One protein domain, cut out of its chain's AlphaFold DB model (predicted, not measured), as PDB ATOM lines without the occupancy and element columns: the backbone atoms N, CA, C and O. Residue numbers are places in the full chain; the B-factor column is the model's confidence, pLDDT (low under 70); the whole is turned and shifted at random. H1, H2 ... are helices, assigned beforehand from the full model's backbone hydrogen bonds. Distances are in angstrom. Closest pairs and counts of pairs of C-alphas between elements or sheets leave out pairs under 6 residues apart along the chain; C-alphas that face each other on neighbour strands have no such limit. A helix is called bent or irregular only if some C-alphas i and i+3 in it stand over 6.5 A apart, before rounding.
ATOM      1  N   ILE A  13     174.548 183.165 186.172       89.25
ATOM      2  CA  ILE A  13     173.893 183.384 184.872       89.25
ATOM      3  C   ILE A  13     174.764 184.251 183.960       89.25
ATOM      4  O   ILE A  13     174.943 183.913 182.788       89.25
ATOM      5  N   ARG A  14     175.312 185.361 184.467       89.31
ATOM      6  CA  ARG A  14     176.158 186.261 183.667       89.31
ATOM      7  C   ARG A  14     177.390 185.536 183.134       89.31
ATOM      8  O   ARG A  14     177.715 185.669 181.954       89.31
ATOM      9  N   GLU A  15     178.046 184.740 183.973       92.69
ATOM     10  CA  GLU A  15     179.188 183.920 183.571       92.69
ATOM     11  C   GLU A  15     178.792 182.899 182.497       92.69
ATOM     12  O   GLU A  15     179.469 182.776 181.473       92.69
ATOM     13  N   LEU A  16     177.660 182.213 182.680       94.62
ATOM     14  CA  LEU A  16     177.122 181.262 181.711       94.62
ATOM     15  C   LEU A  16     176.868 181.926 180.350       94.62
ATOM     16  O   LEU A  16     177.327 181.405 179.330       94.62
ATOM     17  N   ILE A  17     176.187 183.074 180.324       95.56
ATOM     18  CA  ILE A  17     175.879 183.809 179.090       95.56
ATOM     19  C   ILE A  17     177.169 184.243 178.393       95.56
ATOM     20  O   ILE A  17     177.357 183.960 177.208       95.56
ATOM     21  N   ASN A  18     178.091 184.864 179.131       96.06
ATOM     22  CA  ASN A  18     179.372 185.310 178.585       96.06
ATOM     23  C   ASN A  18     180.172 184.145 178.007       96.06
ATOM     24  O   ASN A  18     180.683 184.236 176.889       96.06
ATOM     25  N   LYS A  19     180.215 183.012 178.717       96.69
ATOM     26  CA  LYS A  19     180.859 181.792 178.231       96.69
ATOM     27  C   LYS A  19     180.265 181.353 176.893       96.69
ATOM     28  O   LYS A  19     181.022 181.042 175.981       96.69
ATOM     29  N   ARG A  20     178.936 181.360 176.737       96.88
ATOM     30  CA  ARG A  20     178.275 180.979 175.474       96.88
ATOM     31  C   ARG A  20     178.565 181.949 174.342       96.88
ATOM     32  O   ARG A  20     178.906 181.489 173.255       96.88
ATOM     33  N   ILE A  21     178.501 183.255 174.597       97.38
ATOM     34  CA  ILE A  21     178.835 184.286 173.603       97.38
ATOM     35  C   ILE A  21     180.258 184.074 173.078       97.38
ATOM     36  O   ILE A  21     180.477 184.046 171.866       97.38
ATOM     37  N   VAL A  22     181.224 183.891 173.982       96.12
ATOM     38  CA  VAL A  22     182.627 183.665 173.616       96.12
ATOM     39  C   VAL A  22     182.784 182.361 172.834       96.12
ATOM     40  O   VAL A  22     183.441 182.361 171.795       96.12
ATOM     41  N   THR A  23     182.150 181.268 173.273       95.75
ATOM     42  CA  THR A  23     182.234 179.975 172.579       95.75
ATOM     43  C   THR A  23     181.648 180.029 171.169       95.75
ATOM     44  O   THR A  23     182.319 179.607 170.232       95.75
ATOM     45  N   PHE A  24     180.445 180.580 170.975       95.44
ATOM     46  CA  PHE A  24     179.851 180.685 169.637       95.44
ATOM     47  C   PHE A  24     180.655 181.604 168.716       95.44
ATOM     48  O   PHE A  24     180.836 181.283 167.544       95.44
ATOM     49  N   ARG A  25     181.208 182.708 169.237       93.44
ATOM     50  CA  ARG A  25     182.106 183.576 168.461       93.44
ATOM     51  C   ARG A  25     183.392 182.854 168.062       93.44
ATOM     52  O   ARG A  25     183.847 183.014 166.936       93.44
ATOM     53  N   HIS A  26     183.968 182.059 168.965       91.56
ATOM     54  CA  HIS A  26     185.149 181.255 168.662       91.56
ATOM     55  C   HIS A  26     184.860 180.220 167.570       91.56
ATOM     56  O   HIS A  26     185.573 180.195 166.574       91.56
ATOM     57  N   LEU A  27     183.784 179.438 167.717       91.00
ATOM     58  CA  LEU A  27     183.376 178.437 166.726       91.00
ATOM     59  C   LEU A  27     183.114 179.065 165.356       91.00
ATOM     60  O   LEU A  27     183.603 178.556 164.352       91.00
ATOM     61  N   ARG A  28     182.404 180.197 165.321       89.44
ATOM     62  CA  ARG A  28     182.167 180.958 164.091       89.44
ATOM     63  C   ARG A  28     183.478 181.359 163.415       89.44
ATOM     64  O   ARG A  28     183.657 181.101 162.237       89.44
ATOM     65  N   ASN A  29     184.399 181.967 164.161       86.44
ATOM     66  CA  ASN A  29     185.669 182.440 163.607       86.44
ATOM     67  C   ASN A  29     186.593 181.294 163.167       86.44
ATOM     68  O   ASN A  29     187.385 181.479 162.245       86.44
ATOM     69  N   ALA A  30     186.509 180.140 163.834       85.00
ATOM     70  CA  ALA A  30     187.291 178.955 163.495       85.00
ATOM     71  C   ALA A  30     186.788 178.269 162.217       85.00
ATOM     72  O   ALA A  30     187.592 177.808 161.418       85.00
ATOM     73  N   MET A  31     185.470 178.227 162.006       82.31
ATOM     74  CA  MET A  31     184.848 177.603 160.828       82.31
ATOM     75  C   MET A  31     184.443 178.608 159.746       82.31
ATOM     76  O   MET A  31     183.724 178.250 158.815       82.31
ATOM     77  N   ALA A  32     184.870 179.865 159.861       73.94
ATOM     78  CA  ALA A  32     184.546 180.880 158.876       73.94
ATOM     79  C   ALA A  32     185.074 180.454 157.501       73.94
ATOM     80  O   ALA A  32     186.273 180.222 157.323       73.94
ATOM     81  N   ALA A  55     192.785 180.425 163.815       72.50
ATOM     82  CA  ALA A  55     193.158 179.059 164.124       72.50
ATOM     83  C   ALA A  55     192.303 178.528 165.287       72.50
ATOM     84  O   ALA A  55     192.097 179.201 166.307       72.50
ATOM     85  N   TYR A  56     191.795 177.313 165.126       77.62
ATOM     86  CA  TYR A  56     191.076 176.607 166.171       77.62
ATOM     87  C   TYR A  56     192.039 176.316 167.323       77.62
ATOM     88  O   TYR A  56     193.138 175.797 167.117       77.62
ATOM     89  N   PHE A  57     191.667 176.761 168.528       76.25
ATOM     90  CA  PHE A  57     192.540 176.829 169.709       76.25
ATOM     91  C   PHE A  57     193.926 177.470 169.486       76.25
ATOM     92  O   PHE A  57     194.839 177.224 170.266       76.25
ATOM     93  N   ASN A  58     194.092 178.320 168.465       76.56
ATOM     94  CA  ASN A  58     195.395 178.842 168.028       76.56
ATOM     95  C   ASN A  58     196.410 177.757 167.611       76.56
ATOM     96  O   ASN A  58     197.603 178.040 167.564       76.56
ATOM     97  N   VAL A  59     195.950 176.534 167.323       76.56
ATOM     98  CA  VAL A  59     196.812 175.403 166.946       76.56
ATOM     99  C   VAL A  59     196.734 175.129 165.451       76.56
ATOM    100  O   VAL A  59     197.768 174.982 164.814       76.56
ATOM    101  N   LEU A  60     195.523 175.070 164.888       78.19
ATOM    102  CA  LEU A  60     195.324 174.634 163.507       78.19
ATOM    103  C   LEU A  60     194.397 175.581 162.750       78.19
ATOM    104  O   LEU A  60     193.335 175.955 163.252       78.19
ATOM    105  N   LEU A  61     194.809 175.983 161.551       80.38
ATOM    106  CA  LEU A  61     193.986 176.749 160.623       80.38
ATOM    107  C   LEU A  61     193.342 175.767 159.644       80.38
ATOM    108  O   LEU A  61     194.059 175.029 158.986       80.38
ATOM    109  N   PHE A  62     192.012 175.735 159.576       73.94
ATOM    110  CA  PHE A  62     191.324 174.838 158.651       73.94
ATOM    111  C   PHE A  62     191.269 175.435 157.246       73.94
ATOM    112  O   PHE A  62     190.799 176.571 157.078       73.94
ATOM    113  N   ASP A  63     191.646 174.653 156.240       74.12
ATOM    114  CA  ASP A  63     191.433 175.034 154.852       74.12
ATOM    115  C   ASP A  63     189.963 174.861 154.438       74.12
ATOM    116  O   ASP A  63     189.202 174.118 155.068       74.12
ATOM    117  N   PRO A  64     189.479 175.623 153.435       70.44
ATOM    118  CA  PRO A  64     188.093 175.516 152.981       70.44
ATOM    119  C   PRO A  64     187.736 174.092 152.548       70.44
ATOM    120  O   PRO A  64     186.641 173.630 152.863       70.44
ATOM    121  N   ASP A  65     188.671 173.398 151.901       73.62
ATOM    122  CA  ASP A  65     188.486 172.032 151.414       73.62
ATOM    123  C   ASP A  65     188.412 171.018 152.562       73.62
ATOM    124  O   ASP A  65     187.560 170.130 152.533       73.62
ATOM    125  N   ASP A  66     189.206 171.197 153.625       71.69
ATOM    126  CA  ASP A  66     189.127 170.361 154.832       71.69
ATOM    127  C   ASP A  66     187.766 170.494 155.513       71.69
ATOM    128  O   ASP A  66     187.141 169.504 155.911       71.69
ATOM    129  N   LEU A  67     187.275 171.733 155.621       74.25
ATOM    130  CA  LEU A  67     185.957 172.008 156.177       74.25
ATOM    131  C   LEU A  67     184.863 171.408 155.284       74.25
ATOM    132  O   LEU A  67     184.007 170.679 155.781       74.25
ATOM    133  N   GLN A  68     184.887 171.655 153.973       74.75
ATOM    134  CA  GLN A  68     183.891 171.107 153.045       74.75
ATOM    135  C   GLN A  68     183.896 169.571 153.028       74.75
ATOM    136  O   GLN A  68     182.828 168.952 153.072       74.75
ATOM    137  N   GLY A  69     185.077 168.949 153.036       70.38
ATOM    138  CA  GLY A  69     185.253 167.498 153.085       70.38
ATOM    139  C   GLY A  69     184.700 166.880 154.371       70.38
ATOM    140  O   GLY A  69     183.980 165.879 154.319       70.38
ATOM    141  N   MET A  70     184.934 167.518 155.522       67.38
ATOM    142  CA  MET A  70     184.313 167.126 156.796       67.38
ATOM    143  C   MET A  70     182.784 167.248 156.738       67.38
ATOM    144  O   MET A  70     182.057 166.458 157.354       67.38
ATOM    145  N   PHE A  71     182.278 168.233 155.993       65.81
ATOM    146  CA  PHE A  71     180.879 168.622 156.028       65.81
ATOM    147  C   PHE A  71     179.972 167.990 154.949       65.81
ATOM    148  O   PHE A  71     178.827 168.404 154.776       65.81
ATOM    149  N   ASN A  72     180.387 166.899 154.300       67.06
ATOM    150  CA  ASN A  72     179.597 166.283 153.222       67.06
ATOM    151  C   ASN A  72     178.776 165.026 153.617       67.06
ATOM    152  O   ASN A  72     178.413 164.204 152.777       67.06
ATOM    153  N   SER A  73     178.458 164.830 154.907       70.12
ATOM    154  CA  SER A  73     177.765 163.613 155.381       70.12
ATOM    155  C   SER A  73     176.233 163.734 155.489       70.12
ATOM    156  O   SER A  73     175.668 164.781 155.813       70.12
ATOM    157  N   ILE A  74     175.524 162.606 155.338       68.94
ATOM    158  CA  ILE A  74     174.061 162.514 155.550       68.94
ATOM    159  C   ILE A  74     173.663 162.954 156.971       68.94
ATOM    160  O   ILE A  74     172.616 163.578 157.176       68.94
ATOM    161  N   ARG A  75     174.502 162.642 157.970       71.44
ATOM    162  CA  ARG A  75     174.309 163.065 159.367       71.44
ATOM    163  C   ARG A  75     174.304 164.588 159.479       71.44
ATOM    164  O   ARG A  75     173.504 165.149 160.229       71.44
ATOM    165  N   LEU A  76     175.137 165.250 158.688       77.06
ATOM    166  CA  LEU A  76     175.243 166.692 158.675       77.06
ATOM    167  C   LEU A  76     174.073 167.379 157.985       77.06
ATOM    168  O   LEU A  76     173.599 168.392 158.484       77.06
ATOM    169  N   ARG A  77     173.536 166.811 156.903       79.50
ATOM    170  CA  ARG A  77     172.344 167.366 156.241       79.50
ATOM    171  C   ARG A  77     171.168 167.478 157.213       79.50
ATOM    172  O   ARG A  77     170.480 168.496 157.251       79.50
ATOM    173  N   LYS A  78     170.978 166.465 158.070       84.50
ATOM    174  CA  LYS A  78     169.982 166.522 159.155       84.50
ATOM    175  C   LYS A  78     170.293 167.645 160.142       84.50
ATOM    176  O   LYS A  78     169.402 168.414 160.473       84.50
ATOM    177  N   ARG A  79     171.547 167.768 160.578       87.50
ATOM    178  CA  ARG A  79     171.971 168.804 161.531       87.50
ATOM    179  C   ARG A  79     171.867 170.224 160.970       87.50
ATOM    180  O   ARG A  79     171.449 171.128 161.678       87.50
ATOM    181  N   THR A  80     172.179 170.401 159.695       90.88
ATOM    182  CA  THR A  80     172.051 171.673 158.979       90.88
ATOM    183  C   THR A  80     170.607 172.151 159.006       90.88
ATOM    184  O   THR A  80     170.337 173.284 159.386       90.88
ATOM    185  N   ARG A  81     169.658 171.250 158.717       89.56
ATOM    186  CA  ARG A  81     168.223 171.550 158.830       89.56
ATOM    187  C   ARG A  81     167.837 171.953 160.248       89.56
ATOM    188  O   ARG A  81     167.078 172.892 160.418       89.56
ATOM    189  N   VAL A  82     168.389 171.284 161.257       91.62
ATOM    190  CA  VAL A  82     168.145 171.628 162.663       91.62
ATOM    191  C   VAL A  82     168.609 173.044 163.007       91.62
ATOM    192  O   VAL A  82     167.870 173.786 163.651       91.62
ATOM    193  N   TYR A  83     169.808 173.432 162.577       94.38
ATOM    194  CA  TYR A  83     170.331 174.776 162.823       94.38
ATOM    195  C   TYR A  83     169.571 175.847 162.048       94.38
ATOM    196  O   TYR A  83     169.287 176.901 162.608       94.38
ATOM    197  N   PHE A  84     169.167 175.556 160.814       94.25
ATOM    198  CA  PHE A  84     168.309 176.440 160.031       94.25
ATOM    199  C   PHE A  84     166.935 176.645 160.688       94.25
ATOM    200  O   PHE A  84     166.500 177.780 160.868       94.25
ATOM    201  N   MET A  85     166.287 175.556 161.108       93.94
ATOM    202  CA  MET A  85     164.986 175.556 161.784       93.94
ATOM    203  C   MET A  85     165.026 176.410 163.058       93.94
ATOM    204  O   MET A  85     164.219 177.316 163.243       93.94
ATOM    205  N   LEU A  86     166.017 176.188 163.926       95.38
ATOM    206  CA  LEU A  86     166.175 176.992 165.140       95.38
ATOM    207  C   LEU A  86     166.571 178.441 164.845       95.38
ATOM    208  O   LEU A  86     166.054 179.349 165.489       95.38
ATOM    209  N   GLY A  87     167.482 178.661 163.896       94.94
ATOM    210  CA  GLY A  87     167.938 179.994 163.515       94.94
ATOM    211  C   GLY A  87     166.795 180.864 162.995       94.94
ATOM    212  O   GLY A  87     166.599 181.969 163.490       94.94
ATOM    213  N   SER A  88     165.989 180.349 162.068       94.06
ATOM    214  CA  SER A  88     164.807 181.054 161.547       94.06
ATOM    215  C   SER A  88     163.767 181.326 162.642       94.06
ATOM    216  O   SER A  88     163.307 182.459 162.777       94.06
ATOM    217  N   SER A  89     163.496 180.340 163.503       96.19
ATOM    218  CA  SER A  89     162.562 180.467 164.636       96.19
ATOM    219  C   SER A  89     162.973 181.529 165.666       96.19
ATOM    220  O   SER A  89     162.129 182.115 166.344       96.19
ATOM    221  N   LEU A  90     164.275 181.803 165.811       96.81
ATOM    222  CA  LEU A  90     164.766 182.841 166.721       96.81
ATOM    223  C   LEU A  90     164.446 184.257 166.229       96.81
ATOM    224  O   LEU A  90     164.309 185.153 167.060       96.81
ATOM    225  N   GLY A  91     164.301 184.475 164.918       94.75
ATOM    226  CA  GLY A  91     164.076 185.802 164.332       94.75
ATOM    227  C   GLY A  91     162.885 186.551 164.954       94.75
ATOM    228  O   GLY A  91     163.089 187.624 165.529       94.75
ATOM    229  N   PRO A  92     161.662 185.989 164.927       94.69
ATOM    230  CA  PRO A  92     160.491 186.611 165.549       94.69
ATOM    231  C   PRO A  92     160.628 186.794 167.068       94.69
ATOM    232  O   PRO A  92     160.211 187.815 167.613       94.69
ATOM    233  N   ILE A  93     161.259 185.844 167.768       97.00
ATOM    234  CA  ILE A  93     161.462 185.928 169.225       97.00
ATOM    235  C   ILE A  93     162.396 187.092 169.575       97.00
ATOM    236  O   ILE A  93     162.156 187.834 170.531       97.00
ATOM    237  N   LEU A  94     163.435 187.318 168.768       97.06
ATOM    238  CA  LEU A  94     164.343 188.455 168.917       97.06
ATOM    239  C   LEU A  94     163.654 189.812 168.707       97.06
ATOM    240  O   LEU A  94     164.201 190.816 169.160       97.06
ATOM    241  N   ALA A  95     162.453 189.870 168.131       95.94
ATOM    242  CA  ALA A  95     161.669 191.103 168.033       95.94
ATOM    243  C   ALA A  95     160.864 191.428 169.313       95.94
ATOM    244  O   ALA A  95     160.437 192.569 169.500       95.94
ATOM    245  N   ILE A  96     160.683 190.473 170.237       96.69
ATOM    246  CA  ILE A  96     159.887 190.673 171.463       96.69
ATOM    247  C   ILE A  96     160.573 191.687 172.384       96.69
ATOM    248  O   ILE A  96     161.661 191.430 172.893       96.69
ATOM    249  N   SER A  97     159.948 192.841 172.617       95.19
ATOM    250  CA  SER A  97     160.553 193.917 173.419       95.19
ATOM    251  C   SER A  97     160.475 193.664 174.927       95.19
ATOM    252  O   SER A  97     161.382 194.055 175.655       95.19
ATOM    253  N   ASN A  98     159.413 193.002 175.404       94.88
ATOM    254  CA  ASN A  98     159.257 192.700 176.825       94.88
ATOM    255  C   ASN A  98     160.251 191.595 177.255       94.88
ATOM    256  O   ASN A  98     160.164 190.477 176.741       94.88
ATOM    257  N   PRO A  99     161.151 191.857 178.222       92.94
ATOM    258  CA  PRO A  99     162.170 190.899 178.670       92.94
ATOM    259  C   PRO A  99     161.595 189.582 179.208       92.94
ATOM    260  O   PRO A  99     162.136 188.503 178.968       92.94
ATOM    261  N   THR A 100     160.479 189.660 179.935       91.50
ATOM    262  CA  THR A 100     159.839 188.487 180.542       91.50
ATOM    263  C   THR A 100     159.200 187.611 179.472       91.50
ATOM    264  O   THR A 100     159.359 186.390 179.496       91.50
ATOM    265  N   ASP A 101     158.504 188.224 178.515       93.88
ATOM    266  CA  ASP A 101     157.868 187.494 177.417       93.88
ATOM    267  C   ASP A 101     158.908 186.923 176.452       93.88
ATOM    268  O   ASP A 101     158.747 185.804 175.974       93.88
ATOM    269  N   TYR A 102     160.022 187.630 176.252       95.75
ATOM    270  CA  TYR A 102     161.169 187.146 175.490       95.75
ATOM    271  C   TYR A 102     161.746 185.850 176.078       95.75
ATOM    272  O   TYR A 102     161.858 184.845 175.373       95.75
ATOM    273  N   ILE A 103     162.056 185.830 177.382       94.00
ATOM    274  CA  ILE A 103     162.598 184.636 178.056       94.00
ATOM    275  C   ILE A 103     161.591 183.477 178.005       94.00
ATOM    276  O   ILE A 103     161.978 182.329 177.774       94.00
ATOM    277  N   LYS A 104     160.294 183.761 178.185       93.69
ATOM    278  CA  LYS A 104     159.233 182.748 178.072       93.69
ATOM    279  C   LYS A 104     159.143 182.174 176.659       93.69
ATOM    280  O   LYS A 104     159.122 180.955 176.519       93.69
ATOM    281  N   ALA A 105     159.123 183.020 175.630       96.50
ATOM    282  CA  ALA A 105     159.064 182.598 174.233       96.50
ATOM    283  C   ALA A 105     160.273 181.730 173.853       96.50
ATOM    284  O   ALA A 105     160.096 180.663 173.268       96.50
ATOM    285  N   LEU A 106     161.484 182.109 174.284       96.81
ATOM    286  CA  LEU A 106     162.675 181.263 174.137       96.81
ATOM    287  C   LEU A 106     162.506 179.899 174.823       96.81
ATOM    288  O   LEU A 106     162.846 178.865 174.250       96.81
ATOM    289  N   GLY A 107     161.968 179.880 176.044       95.62
ATOM    290  CA  GLY A 107     161.705 178.643 176.779       95.62
ATOM    291  C   GLY A 107     160.714 177.717 176.064       95.62
ATOM    292  O   GLY A 107     160.915 176.496 176.040       95.62
ATOM    293  N   ILE A 108     159.667 178.291 175.461       95.81
ATOM    294  CA  ILE A 108     158.678 177.566 174.656       95.81
ATOM    295  C   ILE A 108     159.340 177.005 173.397       95.81
ATOM    296  O   ILE A 108     159.284 175.792 173.210       95.81
ATOM    297  N   LEU A 109     160.056 177.823 172.614       96.69
ATOM    298  CA  LEU A 109     160.776 177.377 171.411       96.69
ATOM    299  C   LEU A 109     161.687 176.180 171.700       96.69
ATOM    300  O   LEU A 109     161.676 175.183 170.984       96.69
ATOM    301  N   VAL A 110     162.471 176.254 172.777       95.69
ATOM    302  CA  VAL A 110     163.384 175.169 173.154       95.69
ATOM    303  C   VAL A 110     162.624 173.888 173.521       95.69
ATOM    304  O   VAL A 110     163.096 172.783 173.257       95.69
ATOM    305  N   SER A 111     161.437 174.019 174.108       94.00
ATOM    306  CA  SER A 111     160.605 172.874 174.487       94.00
ATOM    307  C   SER A 111     159.879 172.266 173.276       94.00
ATOM    308  O   SER A 111     159.753 171.043 173.180       94.00
ATOM    309  N   GLU A 112     159.456 173.096 172.322       94.62
ATOM    310  CA  GLU A 112     158.941 172.669 171.015       94.62
ATOM    311  C   GLU A 112     160.018 171.922 170.225       94.62
ATOM    312  O   GLU A 112     159.784 170.809 169.758       94.62
ATOM    313  N   TYR A 113     161.236 172.464 170.184       93.31
ATOM    314  CA  TYR A 113     162.405 171.815 169.594       93.31
ATOM    315  C   TYR A 113     162.678 170.429 170.193       93.31
ATOM    316  O   TYR A 113     162.919 169.460 169.472       93.31
ATOM    317  N   ASP A 114     162.626 170.304 171.518       92.31
ATOM    318  CA  ASP A 114     162.829 169.019 172.184       92.31
ATOM    319  C   ASP A 114     161.763 167.991 171.796       92.31
ATOM    320  O   ASP A 114     162.072 166.811 171.596       92.31
ATOM    321  N   SER A 115     160.522 168.454 171.655       90.62
ATOM    322  CA  SER A 115     159.387 167.631 171.243       90.62
ATOM    323  C   SER A 115     159.567 167.163 169.796       90.62
ATOM    324  O   SER A 115     159.534 165.956 169.539       90.62
ATOM    325  N   TYR A 116     159.910 168.084 168.891       89.44
ATOM    326  CA  TYR A 116     160.269 167.807 167.497       89.44
ATOM    327  C   TYR A 116     161.368 166.740 167.389       89.44
ATOM    328  O   TYR A 116     161.262 165.791 166.607       89.44
ATOM    329  N   MET A 117     162.429 166.863 168.195       87.00
ATOM    330  CA  MET A 117     163.556 165.926 168.178       87.00
ATOM    331  C   MET A 117     163.179 164.534 168.685       87.00
ATOM    332  O   MET A 117     163.699 163.537 168.181       87.00
ATOM    333  N   SER A 118     162.273 164.450 169.660       86.38
ATOM    334  CA  SER A 118     161.792 163.168 170.184       86.38
ATOM    335  C   SER A 118     160.937 162.397 169.166       86.38
ATOM    336  O   SER A 118     161.064 161.175 169.031       86.38
ATOM    337  N   PHE A 173     173.770 180.649 162.122       95.25
ATOM    338  CA  PHE A 173     173.274 180.127 163.396       95.25
ATOM    339  C   PHE A 173     174.103 180.614 164.596       95.25
ATOM    340  O   PHE A 173     173.541 181.027 165.614       95.25
ATOM    341  N   CYS A 174     175.436 180.631 164.493       95.62
ATOM    342  CA  CYS A 174     176.293 181.191 165.539       95.62
ATOM    343  C   CYS A 174     176.033 182.686 165.735       95.62
ATOM    344  O   CYS A 174     175.954 183.146 166.874       95.62
ATOM    345  N   GLN A 175     175.875 183.439 164.641       95.00
ATOM    346  CA  GLN A 175     175.577 184.871 164.694       95.00
ATOM    347  C   GLN A 175     174.281 185.154 165.448       95.00
ATOM    348  O   GLN A 175     174.288 185.903 166.426       95.00
ATOM    349  N   ILE A 176     173.179 184.527 165.034       96.88
ATOM    350  CA  ILE A 176     171.877 184.766 165.657       96.88
ATOM    351  C   ILE A 176     171.836 184.271 167.108       96.88
ATOM    352  O   ILE A 176     171.224 184.909 167.960       96.88
ATOM    353  N   THR A 177     172.561 183.196 167.430       97.44
ATOM    354  CA  THR A 177     172.675 182.702 168.808       97.44
ATOM    355  C   THR A 177     173.458 183.672 169.694       97.44
ATOM    356  O   THR A 177     173.067 183.906 170.836       97.44
ATOM    357  N   VAL A 178     174.527 184.297 169.183       97.94
ATOM    358  CA  VAL A 178     175.234 185.371 169.904       97.94
ATOM    359  C   VAL A 178     174.293 186.543 170.171       97.94
ATOM    360  O   VAL A 178     174.227 186.999 171.309       97.94
ATOM    361  N   ILE A 179     173.522 186.980 169.170       97.94
ATOM    362  CA  ILE A 179     172.533 188.059 169.333       97.94
ATOM    363  C   ILE A 179     171.492 187.687 170.400       97.94
ATOM    364  O   ILE A 179     171.185 188.502 171.268       97.94
ATOM    365  N   MET A 180     171.005 186.443 170.392       98.00
ATOM    366  CA  MET A 180     170.072 185.920 171.393       98.00
ATOM    367  C   MET A 180     170.640 185.990 172.812       98.00
ATOM    368  O   MET A 180     169.981 186.531 173.702       98.00
ATOM    369  N   TYR A 181     171.870 185.519 173.028       98.00
ATOM    370  CA  TYR A 181     172.510 185.576 174.342       98.00
ATOM    371  C   TYR A 181     172.846 187.009 174.779       98.00
ATOM    372  O   TYR A 181     172.702 187.319 175.960       98.00
ATOM    373  N   THR A 182     173.241 187.896 173.859       97.06
ATOM    374  CA  THR A 182     173.450 189.322 174.159       97.06
ATOM    375  C   THR A 182     172.147 189.978 174.605       97.06
ATOM    376  O   THR A 182     172.096 190.556 175.685       97.06
ATOM    377  N   LYS A 183     171.058 189.786 173.854       96.50
ATOM    378  CA  LYS A 183     169.739 190.291 174.247       96.50
ATOM    379  C   LYS A 183     169.259 189.687 175.570       96.50
ATOM    380  O   LYS A 183     168.585 190.365 176.344       96.50
ATOM    381  N   LEU A 184     169.593 188.426 175.850       94.69
ATOM    382  CA  LEU A 184     169.295 187.779 177.130       94.69
ATOM    383  C   LEU A 184     170.061 188.455 178.277       94.69
ATOM    384  O   LEU A 184     169.457 188.729 179.309       94.69
ATOM    385  N   ALA A 185     171.340 188.798 178.088       93.19
ATOM    386  CA  ALA A 185     172.107 189.569 179.067       93.19
ATOM    387  C   ALA A 185     171.466 190.938 179.351       93.19
ATOM    388  O   ALA A 185     171.274 191.283 180.516       93.19
ATOM    389  N   ASP A 186     171.076 191.672 178.305       92.25
ATOM    390  CA  ASP A 186     170.441 192.990 178.440       92.25
ATOM    391  C   ASP A 186     169.072 192.891 179.128       92.25
ATOM    392  O   ASP A 186     168.744 193.672 180.021       92.25
ATOM    393  N   SER A 187     168.294 191.864 178.774       90.94
ATOM    394  CA  SER A 187     166.994 191.570 179.388       90.94
ATOM    395  C   SER A 187     167.117 191.374 180.901       90.94
ATOM    396  O   SER A 187     166.268 191.854 181.650       90.94
ATOM    397  N   LEU A 188     168.193 190.736 181.371       88.06
ATOM    398  CA  LEU A 188     168.438 190.509 182.798       88.06
ATOM    399  C   LEU A 188     168.794 191.772 183.580       88.06
ATOM    400  O   LEU A 188     168.612 191.787 184.792       88.06
ATOM    401  N   LEU A 189     169.254 192.838 182.920       87.12
ATOM    402  CA  LEU A 189     169.466 194.134 183.577       87.12
ATOM    403  C   LEU A 189     168.144 194.822 183.935       87.12
ATOM    404  O   LEU A 189     168.100 195.650 184.839       87.12
ATOM    405  N   SER A 190     167.075 194.491 183.210       81.88
ATOM    406  CA  SER A 190     165.776 195.166 183.301       81.88
ATOM    407  C   SER A 190     164.749 194.462 184.192       81.88
ATOM    408  O   SER A 190     163.693 195.031 184.467       81.88
ATOM    409  N   ILE A 191     165.035 193.238 184.653       82.94
ATOM    410  CA  ILE A 191     164.115 192.438 185.476       82.94
ATOM    411  C   ILE A 191     164.788 191.949 186.756       82.94
ATOM    412  O   ILE A 191     165.973 191.629 186.774       82.94
ATOM    413  N   SER A 192     164.011 191.812 187.832       81.06
ATOM    414  CA  SER A 192     164.476 191.113 189.031       81.06
ATOM    415  C   SER A 192     164.587 189.614 188.749       81.06
ATOM    416  O   SER A 192     163.605 188.967 188.377       81.06
ATOM    417  N   ILE A 193     165.782 189.053 188.930       77.25
ATOM    418  CA  ILE A 193     166.047 187.635 188.669       77.25
ATOM    419  C   ILE A 193     165.335 186.787 189.726       77.25
ATOM    420  O   ILE A 193     165.667 186.819 190.910       77.25
ATOM    421  N   THR A 194     164.348 186.009 189.285       83.69
ATOM    422  CA  THR A 194     163.667 185.003 190.111       83.69
ATOM    423  C   THR A 194     164.273 183.620 189.877       83.69
ATOM    424  O   THR A 194     164.833 183.352 188.812       83.69
ATOM    425  N   GLN A 195     164.115 182.703 190.837       83.19
ATOM    426  CA  GLN A 195     164.565 181.311 190.686       83.19
ATOM    427  C   GLN A 195     163.961 180.646 189.437       83.19
ATOM    428  O   GLN A 195     164.655 179.979 188.681       83.19
ATOM    429  N   THR A 196     162.681 180.899 189.153       84.88
ATOM    430  CA  THR A 196     162.014 180.367 187.957       84.88
ATOM    431  C   THR A 196     162.634 180.893 186.662       84.88
ATOM    432  O   THR A 196     162.779 180.143 185.698       84.88
ATOM    433  N   ALA A 197     163.024 182.171 186.619       84.38
ATOM    434  CA  ALA A 197     163.737 182.723 185.470       84.38
ATOM    435  C   ALA A 197     165.119 182.072 185.307       84.38
ATOM    436  O   ALA A 197     165.489 181.717 184.188       84.38
ATOM    437  N   PHE A 198     165.839 181.844 186.413       87.06
ATOM    438  CA  PHE A 198     167.114 181.122 186.414       87.06
ATOM    439  C   PHE A 198     166.967 179.711 185.828       87.06
ATOM    440  O   PHE A 198     167.690 179.359 184.897       87.06
ATOM    441  N   ASP A 199     165.997 178.933 186.308       88.38
ATOM    442  CA  ASP A 199     165.783 177.556 185.852       88.38
ATOM    443  C   ASP A 199     165.426 177.509 184.356       88.38
ATOM    444  O   ASP A 199     165.927 176.662 183.610       88.38
ATOM    445  N   ASN A 200     164.617 178.466 183.887       89.69
ATOM    446  CA  ASN A 200     164.281 178.603 182.471       89.69
ATOM    447  C   ASN A 200     165.518 178.911 181.613       89.69
ATOM    448  O   ASN A 200     165.721 178.269 180.581       89.69
ATOM    449  N   ILE A 201     166.372 179.843 182.046       93.06
ATOM    450  CA  ILE A 201     167.609 180.198 181.333       93.06
ATOM    451  C   ILE A 201     168.585 179.020 181.320       93.06
ATOM    452  O   ILE A 201     169.149 178.703 180.273       93.06
ATOM    453  N   ALA A 202     168.742 178.315 182.442       92.12
ATOM    454  CA  ALA A 202     169.580 177.124 182.525       92.12
ATOM    455  C   ALA A 202     169.078 176.002 181.596       92.12
ATOM    456  O   ALA A 202     169.876 175.327 180.936       92.12
ATOM    457  N   LYS A 203     167.754 175.822 181.484       93.12
ATOM    458  CA  LYS A 203     167.140 174.868 180.549       93.12
ATOM    459  C   LYS A 203     167.434 175.240 179.096       93.12
ATOM    460  O   LYS A 203     167.878 174.368 178.345       93.12
ATOM    461  N   ILE A 204     167.235 176.507 178.719       95.56
ATOM    462  CA  ILE A 204     167.570 177.034 177.385       95.56
ATOM    463  C   ILE A 204     169.045 176.754 177.082       95.56
ATOM    464  O   ILE A 204     169.376 176.109 176.084       95.56
ATOM    465  N   ASP A 205     169.930 177.136 178.002       96.44
ATOM    466  CA  ASP A 205     171.371 176.975 177.853       96.44
ATOM    467  C   ASP A 205     171.805 175.523 177.658       96.44
ATOM    468  O   ASP A 205     172.664 175.223 176.824       96.44
ATOM    469  N   SER A 206     171.188 174.596 178.392       96.12
ATOM    470  CA  SER A 206     171.519 173.175 178.311       96.12
ATOM    471  C   SER A 206     171.380 172.615 176.890       96.12
ATOM    472  O   SER A 206     172.119 171.700 176.512       96.12
ATOM    473  N   ARG A 207     170.470 173.168 176.076       94.50
ATOM    474  CA  ARG A 207     170.245 172.729 174.695       94.50
ATOM    475  C   ARG A 207     171.293 173.279 173.743       94.50
ATOM    476  O   ARG A 207     171.898 172.492 173.016       94.50
ATOM    477  N   PHE A 208     171.606 174.569 173.827       96.06
ATOM    478  CA  PHE A 208     172.700 175.158 173.048       96.06
ATOM    479  C   PHE A 208     174.058 174.555 173.427       96.06
ATOM    480  O   PHE A 208     174.862 174.244 172.549       96.06
ATOM    481  N   LYS A 209     174.289 174.258 174.712       96.19
ATOM    482  CA  LYS A 209     175.484 173.537 175.177       96.19
ATOM    483  C   LYS A 209     175.616 172.153 174.533       96.19
ATOM    484  O   LYS A 209     176.715 171.766 174.147       96.19
ATOM    485  N   LYS A 210     174.517 171.400 174.393       94.62
ATOM    486  CA  LYS A 210     174.541 170.100 173.695       94.62
ATOM    487  C   LYS A 210     174.943 170.262 172.229       94.62
ATOM    488  O   LYS A 210     175.740 169.465 171.750       94.62
ATOM    489  N   MET A 211     174.440 171.289 171.543       93.19
ATOM    490  CA  MET A 211     174.803 171.569 170.147       93.19
ATOM    491  C   MET A 211     176.283 171.930 170.006       93.19
ATOM    492  O   MET A 211     176.954 171.347 169.160       93.19
ATOM    493  N   ILE A 212     176.792 172.808 170.880       93.69
ATOM    494  CA  ILE A 212     178.222 173.147 170.967       93.69
ATOM    495  C   ILE A 212     179.049 171.873 171.126       93.69
ATOM    496  O   ILE A 212     179.927 171.614 170.315       93.69
ATOM    497  N   ASN A 213     178.736 171.048 172.130       94.25
ATOM    498  CA  ASN A 213     179.525 169.857 172.441       94.25
ATOM    499  C   ASN A 213     179.621 168.880 171.264       94.25
ATOM    500  O   ASN A 213     180.642 168.220 171.106       94.25
ATOM    501  N   VAL A 214     178.558 168.746 170.469       90.50
ATOM    502  CA  VAL A 214     178.575 167.874 169.289       90.50
ATOM    503  C   VAL A 214     179.513 168.433 168.219       90.50
ATOM    504  O   VAL A 214     180.296 167.673 167.662       90.50
ATOM    505  N   VAL A 215     179.466 169.741 167.952       89.25
ATOM    506  CA  VAL A 215     180.338 170.385 166.955       89.25
ATOM    507  C   VAL A 215     181.795 170.387 167.410       89.25
ATOM    508  O   VAL A 215     182.662 169.992 166.644       89.25
ATOM    509  N   THR A 216     182.068 170.748 168.666       90.12
ATOM    510  CA  THR A 216     183.422 170.747 169.237       90.12
ATOM    511  C   THR A 216     184.069 169.368 169.157       90.12
ATOM    512  O   THR A 216     185.203 169.272 168.720       90.12
ATOM    513  N   LYS A 217     183.346 168.288 169.487       89.44
ATOM    514  CA  LYS A 217     183.894 166.924 169.387       89.44
ATOM    515  C   LYS A 217     184.327 166.557 167.971       89.44
ATOM    516  O   LYS A 217     185.372 165.950 167.796       89.44
ATOM    517  N   GLU A 218     183.522 166.911 166.975       86.12
ATOM    518  CA  GLU A 218     183.845 166.618 165.576       86.12
ATOM    519  C   GLU A 218     185.020 167.476 165.079       86.12
ATOM    520  O   GLU A 218     185.875 166.975 164.354       86.12
ATOM    521  N   LEU A 219     185.119 168.735 165.526       86.00
ATOM    522  CA  LEU A 219     186.294 169.570 165.259       86.00
ATOM    523  C   LEU A 219     187.557 169.010 165.917       86.00
ATOM    524  O   LEU A 219     188.603 168.972 165.281       86.00
ATOM    525  N   ASP A 220     187.468 168.543 167.162       87.69
ATOM    526  CA  ASP A 220     188.601 167.947 167.872       87.69
ATOM    527  C   ASP A 220     189.084 166.662 167.173       87.69
ATOM    528  O   ASP A 220     190.288 166.420 167.069       87.69
ATOM    529  N   GLU A 221     188.157 165.849 166.652       86.75
ATOM    530  CA  GLU A 221     188.476 164.680 165.824       86.75
ATOM    531  C   GLU A 221     189.211 165.078 164.535       86.75
ATOM    532  O   GLU A 221     190.213 164.448 164.192       86.75
ATOM    533  N   LEU A 222     188.772 166.142 163.851       81.38
ATOM    534  CA  LEU A 222     189.460 166.656 162.663       81.38
ATOM    535  C   LEU A 222     190.872 167.126 163.013       81.38
ATOM    536  O   LEU A 222     191.831 166.682 162.389       81.38
ATOM    537  N   VAL A 223     191.012 167.966 164.038       86.31
ATOM    538  CA  VAL A 223     192.312 168.508 164.467       86.31
ATOM    539  C   VAL A 223     193.285 167.380 164.774       86.31
ATOM    540  O   VAL A 223     194.437 167.423 164.353       86.31
ATOM    541  N   LYS A 224     192.820 166.337 165.467       87.19
ATOM    542  CA  LYS A 224     193.639 165.158 165.747       87.19
ATOM    543  C   LYS A 224     194.092 164.463 164.464       87.19
ATOM    544  O   LYS A 224     195.258 164.077 164.375       87.19
ATOM    545  N   ASN A 225     193.193 164.274 163.500       85.69
ATOM    546  CA  ASN A 225     193.526 163.630 162.231       85.69
ATOM    547  C   ASN A 225     194.545 164.455 161.445       85.69
ATOM    548  O   ASN A 225     195.511 163.890 160.944       85.69
TER     549      ASN A 225
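AT A GLANCE: This is residues 13 to 32, 55 to 118 and 173 to 225 of the 257 residues of an uncharacterized protein of Coemansia reversa (strain ATCC 12441 / NRRL 1564) (UniProt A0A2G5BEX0). Five longer helices form an elongated bundle: H3, H4 and H5 run up and down, H1 is side by side with H5, and long H6 runs along H1 and crosses H4 at a steep tilt. Short H2 lies at one end, near H6. The printed part has 137 residues with six named helices, H1 to H6, and no named strand: all helix. It is compact, radius of gyration of the C-alphas 16.1 A, and only just elongated, spanning 48 by 32 by 23 A.

HOW THE PARTS SIT: H1, residues 13 to 30, touches H5, residues 173 to 190, at a shallow tilt of 21 degrees, opposite ways; their closest C-alphas, Ile 21 and Val 178, are 5.3 A apart. H3, residues 74 to 94, and H4, residues 99 to 118, form a hairpin; H3 touches H4 with residues 86 to 94 alone, the closest C-alphas, Ile 93 and Tyr 102, 6.4 A apart. H3 also touches H5, at Gly 87 and Phe 173, closest C-alphas 5.3 A apart. H6, residues 195 to 225, touches H4 at a steep tilt of 52 degrees, closest C-alphas Gly 107 and Ile 204, 6.1 A. H2, residues 64 to 70, is close to H6 but not clearly touching, closest C-alphas Met 70 and Leu 222, 7.8 A. In H1, H2 and H4 every O i to N i+4 pair is within hydrogen-bond range; in H3 14 of 17, in H5 12 of 14, in H6 25 of 27.

IN THESE COORDINATES: H1 begins at C-alpha 13 (173.893, 183.384, 184.872) and is 25.6 A long. H3 is 30.8 A and only just irregular, C-alphas 89 and 92 being 6.55 A apart. H4 is 29.0 A, H5 26.0 A. H6, 44.3 A, has a kink of 25 degrees near residue 209 and ends at C-alpha 225 (193.526, 163.630, 162.231).

THE WHOLE: The C-alphas farthest apart, Asp 65 and Ser 192, are 48.5 A apart. Residues 33 to 54 and 119 to 172 are not printed, with C-alpha gaps of 10.2 A and 21.6 A. Of the links that are printed whole, H2 to H3, H3 to H4 and H5 to H6 are tight. Residues 72 to 78, of which 74 to 78 belong to H3, stand free. Residues 70 to 72 and 74 have pLDDT under 70.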